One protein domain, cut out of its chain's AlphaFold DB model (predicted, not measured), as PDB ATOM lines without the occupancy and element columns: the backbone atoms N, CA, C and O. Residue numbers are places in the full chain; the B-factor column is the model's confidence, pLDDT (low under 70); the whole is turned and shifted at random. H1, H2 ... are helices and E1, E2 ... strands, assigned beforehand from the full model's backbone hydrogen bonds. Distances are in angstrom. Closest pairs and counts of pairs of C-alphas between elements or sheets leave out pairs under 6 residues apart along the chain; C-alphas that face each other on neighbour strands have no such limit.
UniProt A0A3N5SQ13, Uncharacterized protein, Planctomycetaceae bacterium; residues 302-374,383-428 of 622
ATOM      1  N   PHE A 302     153.228 185.784 178.982       88.81
ATOM      2  CA  PHE A 302     153.585 186.461 180.230       88.81
ATOM      3  C   PHE A 302     154.463 187.695 180.027       88.81
ATOM      4  O   PHE A 302     155.216 187.784 179.055       88.81
ATOM      5  N   VAL A 303     154.397 188.601 181.002       91.19
ATOM      6  CA  VAL A 303     155.313 189.736 181.165       91.19
ATOM      7  C   VAL A 303     155.824 189.803 182.603       91.19
ATOM      8  O   VAL A 303     155.058 189.573 183.541       91.19
ATOM      9  N   ASP A 304     157.101 190.154 182.765       89.06
ATOM     10  CA  ASP A 304     157.631 190.716 184.008       89.06
ATOM     11  C   ASP A 304     157.810 192.224 183.792       89.06
ATOM     12  O   ASP A 304     158.341 192.645 182.758       89.06
ATOM     13  N   PHE A 305     157.411 193.041 184.761       90.25
ATOM     14  CA  PHE A 305     157.677 194.478 184.756       90.25
ATOM     15  C   PHE A 305     158.097 194.968 186.136       90.25
ATOM     16  O   PHE A 305     157.763 194.377 187.163       90.25
ATOM     17  N   GLU A 306     158.866 196.047 186.150       92.12
ATOM     18  CA  GLU A 306     159.353 196.701 187.355       92.12
ATOM     19  C   GLU A 306     158.748 198.085 187.481       92.12
ATOM     20  O   GLU A 306     158.742 198.860 186.523       92.12
ATOM     21  N   VAL A 307     158.240 198.382 188.676       91.88
ATOM     22  CA  VAL A 307     157.589 199.646 188.998       91.88
ATOM     23  C   VAL A 307     158.370 200.379 190.087       91.88
ATOM     24  O   VAL A 307     158.352 199.946 191.243       91.88
ATOM     25  N   PRO A 308     159.050 201.491 189.766       90.56
ATOM     26  CA  PRO A 308     159.665 202.347 190.773       90.56
ATOM     27  C   PRO A 308     158.606 202.973 191.687       90.56
ATOM     28  O   PRO A 308     157.685 203.642 191.229       90.56
ATOM     29  N   LEU A 309     158.747 202.799 193.002       85.25
ATOM     30  CA  LEU A 309     157.800 203.316 194.002       85.25
ATOM     31  C   LEU A 309     157.751 204.852 194.047       85.25
ATOM     32  O   LEU A 309     156.758 205.419 194.491       85.25
ATOM     33  N   ALA A 310     158.829 205.517 193.623       86.00
ATOM     34  CA  ALA A 310     158.913 206.976 193.558       86.00
ATOM     35  C   ALA A 310     158.243 207.566 192.303       86.00
ATOM     36  O   ALA A 310     157.801 208.710 192.341       86.00
ATOM     37  N   ASP A 311     158.168 206.795 191.216       89.06
ATOM     38  CA  ASP A 311     157.520 207.185 189.963       89.06
ATOM     39  C   ASP A 311     156.935 205.943 189.267       89.06
ATOM     40  O   ASP A 311     157.596 205.333 188.416       89.06
ATOM     41  N   PRO A 312     155.690 205.556 189.598       86.62
ATOM     42  CA  PRO A 312     155.050 204.409 188.970       86.62
ATOM     43  C   PRO A 312     154.817 204.554 187.460       86.62
ATOM     44  O   PRO A 312     154.677 203.542 186.776       86.62
ATOM     45  N   ALA A 313     154.804 205.779 186.916       85.94
ATOM     46  CA  ALA A 313     154.658 206.004 185.477       85.94
ATOM     47  C   ALA A 313     155.933 205.630 184.698       85.94
ATOM     48  O   ALA A 313     155.863 205.320 183.508       85.94
ATOM     49  N   SER A 314     157.087 205.582 185.375       89.12
ATOM     50  CA  SER A 314     158.356 205.099 184.817       89.12
ATOM     51  C   SER A 314     158.493 203.568 184.763       89.12
ATOM     52  O   SER A 314     159.574 203.071 184.437       89.12
ATOM     53  N   ALA A 315     157.427 202.812 185.062       92.12
ATOM     54  CA  ALA A 315     157.435 201.351 185.034       92.12
ATOM     55  C   ALA A 315     157.867 200.782 183.669       92.12
ATOM     56  O   ALA A 315     157.451 201.281 182.620       92.12
ATOM     57  N   ARG A 316     158.674 199.712 183.673       92.88
ATOM     58  CA  ARG A 316     159.248 199.100 182.457       92.88
ATOM     59  C   ARG A 316     159.110 197.589 182.432       92.88
ATOM     60  O   ARG A 316     159.249 196.939 183.465       92.88
ATOM     61  N   PHE A 317     158.929 197.017 181.244       90.44
ATOM     62  CA  PHE A 317     159.019 195.565 181.069       90.44
ATOM     63  C   PHE A 317     160.466 195.095 181.233       90.44
ATOM     64  O   PHE A 317     161.370 195.588 180.557       90.44
ATOM     65  N   THR A 318     160.686 194.105 182.092       85.69
ATOM     66  CA  THR A 318     162.005 193.494 182.323       85.69
ATOM     67  C   THR A 318     162.117 192.094 181.729       85.69
ATOM     68  O   THR A 318     163.227 191.597 181.538       85.69
ATOM     69  N   ASN A 319     160.990 191.462 181.392       84.62
ATOM     70  CA  ASN A 319     160.936 190.167 180.722       84.62
ATOM     71  C   ASN A 319     159.599 189.999 179.984       84.62
ATOM     72  O   ASN A 319     158.587 190.563 180.397       84.62
ATOM     73  N   ALA A 320     159.572 189.183 178.938       87.94
ATOM     74  CA  ALA A 320     158.353 188.791 178.235       87.94
ATOM     75  C   ALA A 320     158.629 187.563 177.359       87.94
ATOM     76  O   ALA A 320     159.784 187.244 177.091       87.94
ATOM     77  N   ASN A 321     157.577 186.918 176.856       84.00
ATOM     78  CA  ASN A 321     157.685 185.975 175.739       84.00
ATOM     79  C   ASN A 321     156.971 186.497 174.480       84.00
ATOM     80  O   ASN A 321     156.107 187.373 174.553       84.00
ATOM     81  N   ASP A 322     157.290 185.933 173.311       86.44
ATOM     82  CA  ASP A 322     156.655 186.310 172.036       86.44
ATOM     83  C   ASP A 322     155.125 186.151 172.062       86.44
ATOM     84  O   ASP A 322     154.419 186.808 171.302       86.44
ATOM     85  N   ALA A 323     154.593 185.276 172.925       88.00
ATOM     86  CA  ALA A 323     153.154 185.127 173.108       88.00
ATOM     87  C   ALA A 323     152.521 186.367 173.760       88.00
ATOM     88  O   ALA A 323     151.474 186.808 173.296       88.00
ATOM     89  N   ALA A 324     153.163 186.975 174.763       92.88
ATOM     90  CA  ALA A 324     152.726 188.268 175.282       92.88
ATOM     91  C   ALA A 324     152.928 189.387 174.260       92.88
ATOM     92  O   ALA A 324     152.018 190.181 174.059       92.88
ATOM     93  N   ALA A 325     154.065 189.423 173.556       92.94
ATOM     94  CA  ALA A 325     154.310 190.440 172.530       92.94
ATOM     95  C   ALA A 325     153.173 190.511 171.494       92.94
ATOM     96  O   ALA A 325     152.695 191.603 171.186       92.94
ATOM     97  N   ARG A 326     152.663 189.357 171.039       94.44
ATOM     98  CA  ARG A 326     151.510 189.308 170.128       94.44
ATOM     99  C   ARG A 326     150.220 189.869 170.725       94.44
ATOM    100  O   ARG A 326     149.491 190.500 169.974       94.44
ATOM    101  N   ILE A 327     149.957 189.699 172.024       95.44
ATOM    102  CA  ILE A 327     148.791 190.289 172.720       95.44
ATOM    103  C   ILE A 327     148.856 191.829 172.717       95.44
ATOM    104  O   ILE A 327     147.826 192.487 172.612       95.44
ATOM    105  N   TYR A 328     150.061 192.410 172.768       95.88
ATOM    106  CA  TYR A 328     150.296 193.857 172.637       95.88
ATOM    107  C   TYR A 328     150.396 194.345 171.170       95.88
ATOM    108  O   TYR A 328     150.752 195.501 170.927       95.88
ATOM    109  N   GLY A 329     150.121 193.490 170.177       94.38
ATOM    110  CA  GLY A 329     150.233 193.828 168.752       94.38
ATOM    111  C   GLY A 329     151.671 193.983 168.232       94.38
ATOM    112  O   GLY A 329     151.884 194.638 167.210       94.38
ATOM    113  N   LEU A 330     152.655 193.406 168.928       94.62
ATOM    114  CA  LEU A 330     154.088 193.450 168.605       94.62
ATOM    115  C   LEU A 330     154.561 192.140 167.960       94.62
ATOM    116  O   LEU A 330     153.902 191.103 168.067       94.62
ATOM    117  N   LYS A 331     155.723 192.159 167.295       91.56
ATOM    118  CA  LYS A 331     156.222 190.970 166.569       91.56
ATOM    119  C   LYS A 331     157.046 190.017 167.431       91.56
ATOM    120  O   LYS A 331     157.124 188.836 167.103       91.56
ATOM    121  N   SER A 332     157.698 190.519 168.478       89.12
ATOM    122  CA  SER A 332     158.625 189.743 169.313       89.12
ATOM    123  C   SER A 332     158.763 190.323 170.718       89.12
ATOM    124  O   SER A 332     158.570 191.523 170.917       89.12
ATOM    125  N   ALA A 333     159.153 189.492 171.688       86.56
ATOM    126  CA  ALA A 333     159.392 189.903 173.074       86.56
ATOM    127  C   ALA A 333     160.387 191.072 173.190       86.56
ATOM    128  O   ALA A 333     160.223 191.938 174.042       86.56
ATOM    129  N   SER A 334     161.383 191.147 172.301       84.19
ATOM    130  CA  SER A 334     162.365 192.238 172.265       84.19
ATOM    131  C   SER A 334     161.781 193.626 171.977       84.19
ATOM    132  O   SER A 334     162.455 194.606 172.260       84.19
ATOM    133  N   GLU A 335     160.555 193.726 171.450       89.88
ATOM    134  CA  GLU A 335     159.839 195.006 171.296       89.88
ATOM    135  C   GLU A 335     159.132 195.455 172.595       89.88
ATOM    136  O   GLU A 335     158.603 196.561 172.643       89.88
ATOM    137  N   LEU A 336     159.107 194.609 173.637       89.94
ATOM    138  CA  LEU A 336     158.654 194.957 174.991       89.94
ATOM    139  C   LEU A 336     159.819 195.333 175.914       89.94
ATOM    140  O   LEU A 336     159.697 196.257 176.711       89.94
ATOM    141  N   LEU A 337     160.929 194.589 175.863       88.56
ATOM    142  CA  LEU A 337     161.979 194.657 176.888       88.56
ATOM    143  C   LEU A 337     162.615 196.052 176.995       88.56
ATOM    144  O   LEU A 337     163.235 196.540 176.055       88.56
ATOM    145  N   GLY A 338     162.519 196.654 178.181       85.12
ATOM    146  CA  GLY A 338     163.020 197.995 178.484       85.12
ATOM    147  C   GLY A 338     162.047 199.132 178.157       85.12
ATOM    148  O   GLY A 338     162.256 200.243 178.652       85.12
ATOM    149  N   GLU A 339     160.978 198.881 177.398       92.81
ATOM    150  CA  GLU A 339     159.960 199.889 177.085       92.81
ATOM    151  C   GLU A 339     159.115 200.258 178.307       92.81
ATOM    152  O   GLU A 339     158.937 199.465 179.236       92.81
ATOM    153  N   LEU A 340     158.588 201.486 178.296       93.31
ATOM    154  CA  LEU A 340     157.669 201.974 179.325       93.31
ATOM    155  C   LEU A 340     156.316 201.266 179.212       93.31
ATOM    156  O   LEU A 340     155.716 201.259 178.135       93.31
ATOM    157  N   VAL A 341     155.801 200.752 180.332       93.00
ATOM    158  CA  VAL A 341     154.530 200.009 180.383       93.00
ATOM    159  C   VAL A 341     153.398 200.834 179.771       93.00
ATOM    160  O   VAL A 341     152.798 200.388 178.797       93.00
ATOM    161  N   ALA A 342     153.207 202.076 180.224       88.50
ATOM    162  CA  ALA A 342     152.165 202.974 179.715       88.50
ATOM    163  C   ALA A 342     152.262 203.256 178.198       88.50
ATOM    164  O   ALA A 342     151.246 203.445 177.532       88.50
ATOM    165  N   GLY A 343     153.475 203.267 177.628       87.19
ATOM    166  CA  GLY A 343     153.689 203.519 176.198       87.19
ATOM    167  C   GLY A 343     153.303 202.338 175.301       87.19
ATOM    168  O   GLY A 343     152.905 202.533 174.151       87.19
ATOM    169  N   VAL A 344     153.394 201.110 175.820       91.38
ATOM    170  CA  VAL A 344     152.969 199.897 175.107       91.38
ATOM    171  C   VAL A 344     151.515 199.545 175.421       91.38
ATOM    172  O   VAL A 344     150.789 199.098 174.536       91.38
ATOM    173  N   GLU A 345     151.073 199.756 176.660       92.00
ATOM    174  CA  GLU A 345     149.735 199.412 177.138       92.00
ATOM    175  C   GLU A 345     148.628 200.087 176.318       92.00
ATOM    176  O   GLU A 345     147.637 199.439 175.995       92.00
ATOM    177  N   GLU A 346     148.829 201.317 175.836       91.12
ATOM    178  CA  GLU A 346     147.872 201.967 174.929       91.12
ATOM    179  C   GLU A 346     147.606 201.141 173.647       91.12
ATOM    180  O   GLU A 346     146.482 201.132 173.145       91.12
ATOM    181  N   LYS A 347     148.577 200.360 173.142       93.12
ATOM    182  CA  LYS A 347     148.354 199.442 172.002       93.12
ATOM    183  C   LYS A 347     147.397 198.306 172.368       93.12
ATOM    184  O   LYS A 347     146.481 198.007 171.598       93.12
ATOM    185  N   LEU A 348     147.567 197.724 173.555       94.12
ATOM    186  CA  LEU A 348     146.663 196.713 174.105       94.12
ATOM    187  C   LEU A 348     145.251 197.287 174.297       94.12
ATOM    188  O   LEU A 348     144.281 196.729 173.788       94.12
ATOM    189  N   LEU A 349     145.144 198.440 174.959       93.88
ATOM    190  CA  LEU A 349     143.876 199.104 175.261       93.88
ATOM    191  C   LEU A 349     143.144 199.566 173.989       93.88
ATOM    192  O   LEU A 349     141.920 199.467 173.915       93.88
ATOM    193  N   SER A 350     143.874 199.997 172.953       95.06
ATOM    194  CA  SER A 350     143.307 200.343 171.636       95.06
ATOM    195  C   SER A 350     142.676 199.144 170.905       95.06
ATOM    196  O   SER A 350     141.754 199.316 170.102       95.06
ATOM    197  N   SER A 351     143.107 197.920 171.235       94.62
ATOM    198  CA  SER A 351     142.530 196.672 170.715       94.62
ATOM    199  C   SER A 351     141.220 196.265 171.411       94.62
ATOM    200  O   SER A 351     140.545 195.345 170.939       94.62
ATOM    201  N   MET A 352     140.838 196.943 172.498       94.94
ATOM    202  CA  MET A 352     139.636 196.663 173.288       94.94
ATOM    203  C   MET A 352     138.453 197.572 172.891       94.94
ATOM    204  O   MET A 352     138.653 198.702 172.438       94.94
ATOM    205  N   PRO A 353     137.191 197.133 173.071       92.88
ATOM    206  CA  PRO A 353     136.025 198.014 172.957       92.88
ATOM    207  C   PRO A 353     136.008 199.094 174.048       92.88
ATOM    208  O   PRO A 353     136.289 198.807 175.208       92.88
ATOM    209  N   ASP A 354     135.593 200.317 173.719       90.12
ATOM    210  CA  ASP A 354     135.815 201.507 174.568       90.12
ATOM    211  C   ASP A 354     135.076 201.472 175.922       90.12
ATOM    212  O   ASP A 354     135.490 202.096 176.897       90.12
ATOM    213  N   GLN A 355     133.951 200.756 176.013       87.44
ATOM    214  CA  GLN A 355     133.270 200.505 177.292       87.44
ATOM    215  C   GLN A 355     134.033 199.486 178.149       87.44
ATOM    216  O   GLN A 355     134.190 199.686 179.349       87.44
ATOM    217  N   HIS A 356     134.528 198.422 177.519       88.69
ATOM    218  CA  HIS A 356     135.233 197.325 178.179       88.69
ATOM    219  C   HIS A 356     136.623 197.756 178.663       88.69
ATOM    220  O   HIS A 356     137.003 197.472 179.795       88.69
ATOM    221  N   ARG A 357     137.326 198.548 177.840       91.62
ATOM    222  CA  ARG A 357     138.569 199.258 178.177       91.62
ATOM    223  C   ARG A 357     138.444 200.031 179.496       91.62
ATOM    224  O   ARG A 357     139.264 199.838 180.381       91.62
ATOM    225  N   ARG A 358     137.397 200.849 179.652       89.06
ATOM    226  CA  ARG A 358     137.211 201.706 180.838       89.06
ATOM    227  C   ARG A 358     136.975 200.925 182.130       89.06
ATOM    228  O   ARG A 358     137.495 201.317 183.170       89.06
ATOM    229  N   GLU A 359     136.214 199.831 182.087       89.31
ATOM    230  CA  GLU A 359     136.056 198.973 183.274       89.31
ATOM    231  C   GLU A 359     137.347 198.201 183.589       89.31
ATOM    232  O   GLU A 359     137.675 198.030 184.762       89.31
ATOM    233  N   PHE A 360     138.126 197.816 182.570       90.19
ATOM    234  CA  PHE A 360     139.441 197.200 182.753       90.19
ATOM    235  C   PHE A 360     140.452 198.163 183.396       90.19
ATOM    236  O   PHE A 360     141.009 197.837 184.440       90.19
ATOM    237  N   GLU A 361     140.641 199.368 182.843       89.31
ATOM    238  CA  GLU A 361     141.534 200.411 183.387       89.31
ATOM    239  C   GLU A 361     141.204 200.728 184.858       89.31
ATOM    240  O   GLU A 361     142.086 200.800 185.718       89.31
ATOM    241  N   LYS A 362     139.908 200.851 185.165       87.06
ATOM    242  CA  LYS A 362     139.378 201.089 186.513       87.06
ATOM    243  C   LYS A 362     139.657 199.933 187.478       87.06
ATOM    244  O   LYS A 362     139.969 200.186 188.642       87.06
ATOM    245  N   GLU A 363     139.564 198.682 187.025       87.62
ATOM    246  CA  GLU A 363     139.940 197.524 187.840       87.62
ATOM    247  C   GLU A 363     141.456 197.439 188.051       87.62
ATOM    248  O   GLU A 363     141.889 197.253 189.189       87.62
ATOM    249  N   GLN A 364     142.269 197.620 187.003       85.69
ATOM    250  CA  GLN A 364     143.729 197.574 187.126       85.69
ATOM    251  C   GLN A 364     144.231 198.632 188.117       85.69
ATOM    252  O   GLN A 364     145.003 198.301 189.014       85.69
ATOM    253  N   GLY A 365     143.717 199.867 188.053       83.56
ATOM    254  CA  GLY A 365     144.033 200.910 189.036       83.56
ATOM    255  C   GLY A 365     143.660 200.529 190.477       83.56
ATOM    256  O   GLY A 365     144.416 200.811 191.410       83.56
ATOM    257  N   ALA A 366     142.532 199.836 190.675       81.94
ATOM    258  CA  ALA A 366     142.111 199.358 191.991       81.94
ATOM    259  C   ALA A 366     143.005 198.222 192.522       81.94
ATOM    260  O   ALA A 366     143.424 198.275 193.679       81.94
ATOM    261  N   ILE A 367     143.334 197.230 191.688       81.19
ATOM    262  CA  ILE A 367     144.232 196.114 192.033       81.19
ATOM    263  C   ILE A 367     145.633 196.634 192.348       81.19
ATOM    264  O   ILE A 367     146.211 196.291 193.376       81.19
ATOM    265  N   PHE A 368     146.162 197.528 191.517       80.69
ATOM    266  CA  PHE A 368     147.478 198.124 191.716       80.69
ATOM    267  C   PHE A 368     147.548 198.925 193.028       80.69
ATOM    268  O   PHE A 368     148.491 198.783 193.809       80.69
ATOM    269  N   GLY A 369     146.489 199.683 193.334       80.88
ATOM    270  CA  GLY A 369     146.323 200.379 194.609       80.88
ATOM    271  C   GLY A 369     146.174 199.460 195.831       80.88
ATOM    272  O   GLY A 369     146.461 199.907 196.941       80.88
ATOM    273  N   GLN A 370     145.758 198.200 195.660       81.44
ATOM    274  CA  GLN A 370     145.770 197.181 196.719       81.44
ATOM    275  C   GLN A 370     147.169 196.578 196.894       81.44
ATOM    276  O   GLN A 370     147.674 196.548 198.013       81.44
ATOM    277  N   VAL A 371     147.818 196.167 195.798       75.94
ATOM    278  CA  VAL A 371     149.152 195.537 195.812       75.94
ATOM    279  C   VAL A 371     150.211 196.470 196.400       75.94
ATOM    280  O   VAL A 371     151.027 196.028 197.202       75.94
ATOM    281  N   LEU A 372     150.189 197.767 196.064       75.50
ATOM    282  CA  LEU A 372     151.172 198.738 196.564       75.50
ATOM    283  C   LEU A 372     150.967 199.178 198.026       75.50
ATOM    284  O   LEU A 372     151.808 199.910 198.553       75.50
ATOM    285  N   ARG A 373     149.885 198.774 198.705       75.00
ATOM    286  CA  ARG A 373     149.648 199.138 200.112       75.00
ATOM    287  C   ARG A 373     150.250 198.081 201.047       75.00
ATOM    288  O   ARG A 373     149.708 196.979 201.115       75.00
ATOM    289  N   PRO A 374     151.302 198.394 201.831       54.88
ATOM    290  CA  PRO A 374     151.822 197.468 202.833       54.88
ATOM    291  C   PRO A 374     150.806 197.306 203.976       54.88
ATOM    292  O   PRO A 374     150.712 198.143 204.873       54.88
ATOM    293  N   ALA A 383     141.722 189.977 193.174       69.06
ATOM    294  CA  ALA A 383     141.198 189.167 192.079       69.06
ATOM    295  C   ALA A 383     140.769 190.023 190.877       69.06
ATOM    296  O   ALA A 383     139.922 190.907 191.017       69.06
ATOM    297  N   VAL A 384     141.302 189.692 189.696       73.00
ATOM    298  CA  VAL A 384     140.882 190.236 188.393       73.00
ATOM    299  C   VAL A 384     139.513 189.668 188.003       73.00
ATOM    300  O   VAL A 384     139.292 188.457 188.085       73.00
ATOM    301  N   LYS A 385     138.596 190.537 187.567       81.69
ATOM    302  CA  LYS A 385     137.211 190.210 187.182       81.69
ATOM    303  C   LYS A 385     136.890 190.670 185.763       81.69
ATOM    304  O   LYS A 385     136.012 190.088 185.130       81.69
ATOM    305  N   VAL A 386     137.594 191.682 185.258       86.12
ATOM    306  CA  VAL A 386     137.480 192.188 183.890       86.12
ATOM    307  C   VAL A 386     138.625 191.590 183.062       86.12
ATOM    308  O   VAL A 386     139.775 192.004 183.211       86.12
ATOM    309  N   PRO A 387     138.363 190.604 182.185       92.12
ATOM    310  CA  PRO A 387     139.392 190.097 181.288       92.12
ATOM    311  C   PRO A 387     139.690 191.121 180.183       92.12
ATOM    312  O   PRO A 387     138.883 191.995 179.886       92.12
ATOM    313  N   ILE A 388     140.818 190.980 179.503       93.81
ATOM    314  CA  ILE A 388     141.131 191.698 178.264       93.81
ATOM    315  C   ILE A 388     140.326 191.065 177.119       93.81
ATOM    316  O   ILE A 388     140.303 189.844 177.001       93.81
ATOM    317  N   TRP A 389     139.698 191.865 176.250       94.44
ATOM    318  CA  TRP A 389     138.997 191.378 175.049       94.44
ATOM    319  C   TRP A 389     139.497 192.107 173.797       94.44
ATOM    320  O   TRP A 389     139.303 193.312 173.649       94.44
ATOM    321  N   LEU A 390     140.135 191.364 172.892       94.62
ATOM    322  CA  LEU A 390     140.910 191.858 171.749       94.62
ATOM    323  C   LEU A 390     140.077 192.019 170.457       94.62
ATOM    324  O   LEU A 390     140.475 191.589 169.373       94.62
ATOM    325  N   ALA A 391     138.905 192.648 170.551       90.81
ATOM    326  CA  ALA A 391     137.956 192.790 169.435       90.81
ATOM    327  C   ALA A 391     138.509 193.546 168.199       90.81
ATOM    328  O   ALA A 391     138.060 193.336 167.069       90.81
ATOM    329  N   ARG A 392     139.471 194.457 168.400       94.69
ATOM    330  CA  ARG A 392     140.036 195.343 167.359       94.69
ATOM    331  C   ARG A 392     141.500 195.031 167.018       94.69
ATOM    332  O   ARG A 392     142.171 195.854 166.402       94.69
ATOM    333  N   HIS A 393     142.005 193.871 167.430       96.50
ATOM    334  CA  HIS A 393     143.424 193.544 167.315       96.50
ATOM    335  C   HIS A 393     143.906 193.375 165.860       96.50
ATOM    336  O   HIS A 393     143.165 192.919 164.988       96.50
ATOM    337  N   SER A 394     145.166 193.746 165.601       92.62
ATOM    338  CA  SER A 394     145.766 193.786 164.257       92.62
ATOM    339  C   SER A 394     146.158 192.409 163.708       92.62
ATOM    340  O   SER A 394     146.044 192.170 162.507       92.62
ATOM    341  N   SER A 395     146.604 191.496 164.578       93.81
ATOM    342  CA  SER A 395     146.816 190.084 164.235       93.81
ATOM    343  C   SER A 395     145.484 189.340 164.194       93.81
ATOM    344  O   SER A 395     144.751 189.363 165.184       93.81
ATOM    345  N   SER A 396     145.216 188.626 163.094       92.12
ATOM    346  CA  SER A 396     144.051 187.743 162.936       92.12
ATOM    347  C   SER A 396     143.967 186.668 164.015       92.12
ATOM    348  O   SER A 396     142.872 186.312 164.431       92.12
ATOM    349  N   ASP A 397     145.120 186.178 164.468       92.12
ATOM    350  CA  ASP A 397     145.214 185.018 165.356       92.12
ATOM    351  C   ASP A 397     144.900 185.372 166.811       92.12
ATOM    352  O   ASP A 397     144.595 184.481 167.601       92.12
ATOM    353  N   GLU A 398     144.974 186.660 167.164       94.94
ATOM    354  CA  GLU A 398     144.642 187.178 168.497       94.94
ATOM    355  C   GLU A 398     143.336 187.998 168.493       94.94
ATOM    356  O   GLU A 398     142.855 188.411 169.548       94.94
ATOM    357  N   LYS A 399     142.741 188.241 167.316       94.38
ATOM    358  CA  LYS A 399     141.488 188.989 167.188       94.38
ATOM    359  C   LYS A 399     140.329 188.217 167.822       94.38
ATOM    360  O   LYS A 399     140.221 187.004 167.678       94.38
ATOM    361  N   ASP A 400     139.456 188.952 168.511       90.19
ATOM    362  CA  ASP A 400     138.273 188.453 169.223       90.19
ATOM    363  C   ASP A 400     138.584 187.492 170.389       90.19
ATOM    364  O   ASP A 400     137.661 187.021 171.056       90.19
ATOM    365  N   LYS A 401     139.865 187.273 170.720       92.50
ATOM    366  CA  LYS A 401     140.261 186.525 171.916       92.50
ATOM    367  C   LYS A 401     139.987 187.281 173.206       92.50
ATOM    368  O   LYS A 401     140.003 188.515 173.260       92.50
ATOM    369  N   ILE A 402     139.798 186.505 174.265       90.00
ATOM    370  CA  ILE A 402     139.579 186.965 175.628       90.00
ATOM    371  C   ILE A 402     140.692 186.391 176.510       90.00
ATOM    372  O   ILE A 402     140.851 185.175 176.608       90.00
ATOM    373  N   TYR A 403     141.452 187.266 177.166       92.25
ATOM    374  CA  TYR A 403     142.561 186.911 178.046       92.25
ATOM    375  C   TYR A 403     142.275 187.334 179.482       92.25
ATOM    376  O   TYR A 403     141.972 188.496 179.733       92.25
ATOM    377  N   LEU A 404     142.440 186.433 180.446       89.19
ATOM    378  CA  LEU A 404     142.448 186.788 181.862       89.19
ATOM    379  C   LEU A 404     143.894 187.085 182.300       89.19
ATOM    380  O   LEU A 404     144.699 186.145 182.338       89.19
ATOM    381  N   PRO A 405     144.262 188.345 182.608       90.69
ATOM    382  CA  PRO A 405     145.543 188.631 183.232       90.69
ATOM    383  C   PRO A 405     145.525 188.157 184.690       90.69
ATOM    384  O   PRO A 405     144.565 188.392 185.418       90.69
ATOM    385  N   LEU A 406     146.590 187.486 185.117       81.44
ATOM    386  CA  LEU A 406     146.781 186.970 186.471       81.44
ATOM    387  C   LEU A 406     148.132 187.445 187.004       81.44
ATOM    388  O   LEU A 406     149.175 187.024 186.498       81.44
ATOM    389  N   LEU A 407     148.119 188.286 188.041       83.62
ATOM    390  CA  LEU A 407     149.316 188.645 188.800       83.62
ATOM    391  C   LEU A 407     149.726 187.442 189.663       83.62
ATOM    392  O   LEU A 407     149.181 187.228 190.742       83.62
ATOM    393  N   VAL A 408     150.658 186.626 189.168       78.88
ATOM    394  CA  VAL A 408     151.065 185.368 189.831       78.88
ATOM    395  C   VAL A 408     152.247 185.531 190.782       78.88
ATOM    396  O   VAL A 408     152.535 184.627 191.562       78.88
ATOM    397  N   ASN A 409     152.963 186.652 190.700       79.31
ATOM    398  CA  ASN A 409     154.067 186.974 191.595       79.31
ATOM    399  C   ASN A 409     154.253 188.495 191.662       79.31
ATOM    400  O   ASN A 409     154.184 189.173 190.635       79.31
ATOM    401  N   TYR A 410     154.544 189.014 192.850       83.94
ATOM    402  CA  TYR A 410     155.082 190.357 193.040       83.94
ATOM    403  C   TYR A 410     156.107 190.342 194.182       83.94
ATOM    404  O   TYR A 410     155.937 189.637 195.175       83.94
ATOM    405  N   ARG A 411     157.182 191.126 194.052       80.62
ATOM    406  CA  ARG A 411     158.218 191.278 195.082       80.62
ATOM    407  C   ARG A 411     158.587 192.745 195.242       80.62
ATOM    408  O   ARG A 411     158.949 193.409 194.275       80.62
ATOM    409  N   PHE A 412     158.554 193.224 196.480       80.75
ATOM    410  CA  PHE A 412     159.124 194.514 196.849       80.75
ATOM    411  C   PHE A 412     160.641 194.384 196.996       80.75
ATOM    412  O   PHE A 412     161.119 193.584 197.800       80.75
ATOM    413  N   ASN A 413     161.398 195.194 196.261       79.56
ATOM    414  CA  ASN A 413     162.798 195.458 196.551       79.56
ATOM    415  C   ASN A 413     162.915 196.821 197.240       79.56
ATOM    416  O   ASN A 413     162.926 197.869 196.592       79.56
ATOM    417  N   MET A 414     163.014 196.806 198.569       78.44
ATOM    418  CA  MET A 414     163.085 198.029 199.375       78.44
ATOM    419  C   MET A 414     164.402 198.799 199.202       78.44
ATOM    420  O   MET A 414     164.406 200.014 199.396       78.44
ATOM    421  N   GLY A 415     165.494 198.127 198.809       77.62
ATOM    422  CA  GLY A 415     166.789 198.767 198.556       77.62
ATOM    423  C   GLY A 415     166.782 199.607 197.277       77.62
ATOM    424  O   GLY A 415     167.163 200.773 197.297       77.62
ATOM    425  N   GLU A 416     166.264 199.040 196.184       78.75
ATOM    426  CA  GLU A 416     166.076 199.746 194.901       78.75
ATOM    427  C   GLU A 416     164.816 200.638 194.893       78.75
ATOM    428  O   GLU A 416     164.671 201.493 194.022       78.75
ATOM    429  N   ARG A 417     163.907 200.466 195.867       86.69
ATOM    430  CA  ARG A 417     162.552 201.056 195.909       86.69
ATOM    431  C   ARG A 417     161.728 200.736 194.656       86.69
ATOM    432  O   ARG A 417     161.050 201.603 194.104       86.69
ATOM    433  N   VAL A 418     161.767 199.478 194.232       86.19
ATOM    434  CA  VAL A 418     161.077 198.955 193.042       86.19
ATOM    435  C   VAL A 418     160.170 197.793 193.441       86.19
ATOM    436  O   VAL A 418     160.499 197.030 194.349       86.19
ATOM    437  N   VAL A 419     159.036 197.632 192.761       86.38
ATOM    438  CA  VAL A 419     158.210 196.419 192.825       86.38
ATOM    439  C   VAL A 419     158.326 195.672 191.504       86.38
ATOM    440  O   VAL A 419     157.909 196.186 190.469       86.38
ATOM    441  N   SER A 420     158.881 194.464 191.534       86.00
ATOM    442  CA  SER A 420     158.896 193.560 190.381       86.00
ATOM    443  C   SER A 420     157.597 192.748 190.381       86.00
ATOM    444  O   SER A 420     157.243 192.162 191.404       86.00
ATOM    445  N   MET A 421     156.885 192.696 189.258       86.88
ATOM    446  CA  MET A 421     155.600 192.004 189.098       86.88
ATOM    447  C   MET A 421     155.640 191.051 187.900       86.88
ATOM    448  O   MET A 421     156.291 191.351 186.901       86.88
ATOM    449  N   ARG A 422     154.924 189.921 187.982       86.94
ATOM    450  CA  ARG A 422     154.704 188.985 186.867       86.94
ATOM    451  C   ARG A 422     153.219 188.785 186.604       86.94
ATOM    452  O   ARG A 422     152.510 188.242 187.455       86.94
ATOM    453  N   THR A 423     152.806 189.077 185.377       88.88
ATOM    454  CA  THR A 423     151.449 188.818 184.887       88.88
ATOM    455  C   THR A 423     151.470 187.709 183.838       88.88
ATOM    456  O   THR A 423     152.183 187.812 182.839       88.88
ATOM    457  N   LEU A 424     150.682 186.651 184.050       85.56
ATOM    458  CA  LEU A 424     150.338 185.674 183.009       85.56
ATOM    459  C   LEU A 424     149.045 186.103 182.315       85.56
ATOM    460  O   LEU A 424     148.137 186.587 182.979       85.56
ATOM    461  N   PHE A 425     148.915 185.850 181.018       89.50
ATOM    462  CA  PHE A 425     147.665 186.012 180.276       89.50
ATOM    463  C   PHE A 425     147.133 184.631 179.893       89.50
ATOM    464  O   PHE A 425     147.717 183.928 179.062       89.50
ATOM    465  N   VAL A 426     146.027 184.232 180.519       83.25
ATOM    466  CA  VAL A 426     145.352 182.958 180.249       83.25
ATOM    467  C   VAL A 426     144.307 183.179 179.164       83.25
ATOM    468  O   VAL A 426     143.404 183.989 179.349       83.25
ATOM    469  N   ASP A 427     144.421 182.471 178.038       85.44
ATOM    470  CA  ASP A 427     143.392 182.476 176.992       85.44
ATOM    471  C   ASP A 427     142.134 181.768 177.520       85.44
ATOM    472  O   ASP A 427     142.152 180.566 177.802       85.44
ATOM    473  N   ILE A 428     141.057 182.534 177.686       85.56
ATOM    474  CA  ILE A 428     139.744 182.057 178.131       85.56
ATOM    475  C   ILE A 428     138.695 182.145 177.012       85.56
ATOM    476  O   ILE A 428     137.505 181.982 177.264       85.56
TER     477      ILE A 428
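What this domain is: This is residues 302 to 374 and 383 to 428 of the 622 residues of an uncharacterized protein of Planctomycetaceae bacterium (UniProt A0A3N5SQ13). A strongly twisted sheet of four antiparallel strands forms a long slab, with the E3 and E4 hairpin reaching along the longest axis. H1 sits beside the strands at the sheet's level, while H2 and the longest helix, H3, only graze the sheet; the loop of residues 390 to 401 lies at the end of the long axis opposite the E3 and E4 turn. The printed part has 119 residues with three named helices and four named strands, along the chain E1 E2 H1 H2 H3 E3 E4, and its class is mixed, helices and strands. The sheet's order is E2 E1 E4 E3. The whole is compact, with a radius of gyration of the C-alphas of 13.9 A, and only just elongated, spanning 44 by 29 by 21 A.

How they stand to each other: Start at the inner strands E1, residues 302 to 308, and E4, residues 418 to 427: they are antiparallel at 156 degrees, with N 305 and O 421 within hydrogen-bond range at 2.9 A. Beside E4 find the edge strand E3, residues 402 to 413, in a hairpin with it; N 404 and O 426 are 2.8 A apart. Beside E1 find the other edge strand, E2, residues 316 to 320, also in a hairpin; N 318 and O 304 are 2.8 A apart. Residues 388 to 389 pair antiparallel with residues 402 to 403 of E3. H1, residues 322 to 327, is on the sheet at a height over the sheet of 1.1 A, on a local plane fitted to just 6 C-alphas; the closest C-alphas of H1 and E1 are Ala 324 and Phe 302, 5.3 A apart. H2, residues 341 to 350, only grazes the sheet with residues 341 to 344; its closest C-alpha to E2 is Val 341, 5.2 A from Arg 316. H3, residues 354 to 371, only grazes the sheet with residues 364 to 371. H2 and H3 are close but not clearly touching, the C-alphas of Leu 349 and Arg 357 being 6.1 A apart, at a shallow tilt of 32 degrees, opposite ways. H1 and H3 are apart. O i to N i+4 pairs are within hydrogen-bond range in 1 of 2 for H1, 3 of 6 for H2 and 13 of 14 for H3.

Where its parts are: Find C-alpha 302 at (153.585, 186.461, 180.230), where E1 begins its 20.0 A; E2, H1 and H2 follow. H3 runs 25.8 A from C-alpha 354 at (135.815, 201.507, 174.568). E3 covers 32.4 A, and E4 covers 29.0 A to C-alpha 427 at (143.392, 182.476, 176.992).

The domain as a whole: The C-alphas farthest apart are Ser 396 and Gly 415, 43.7 A. Residues 375 to 382 are cut out, leaving 17.2 A between C-alphas 374 and 383. The link from H1 to H2 is long. Mean pLDDT of the printed part is 87.7; residues 374 and 383 are under 70.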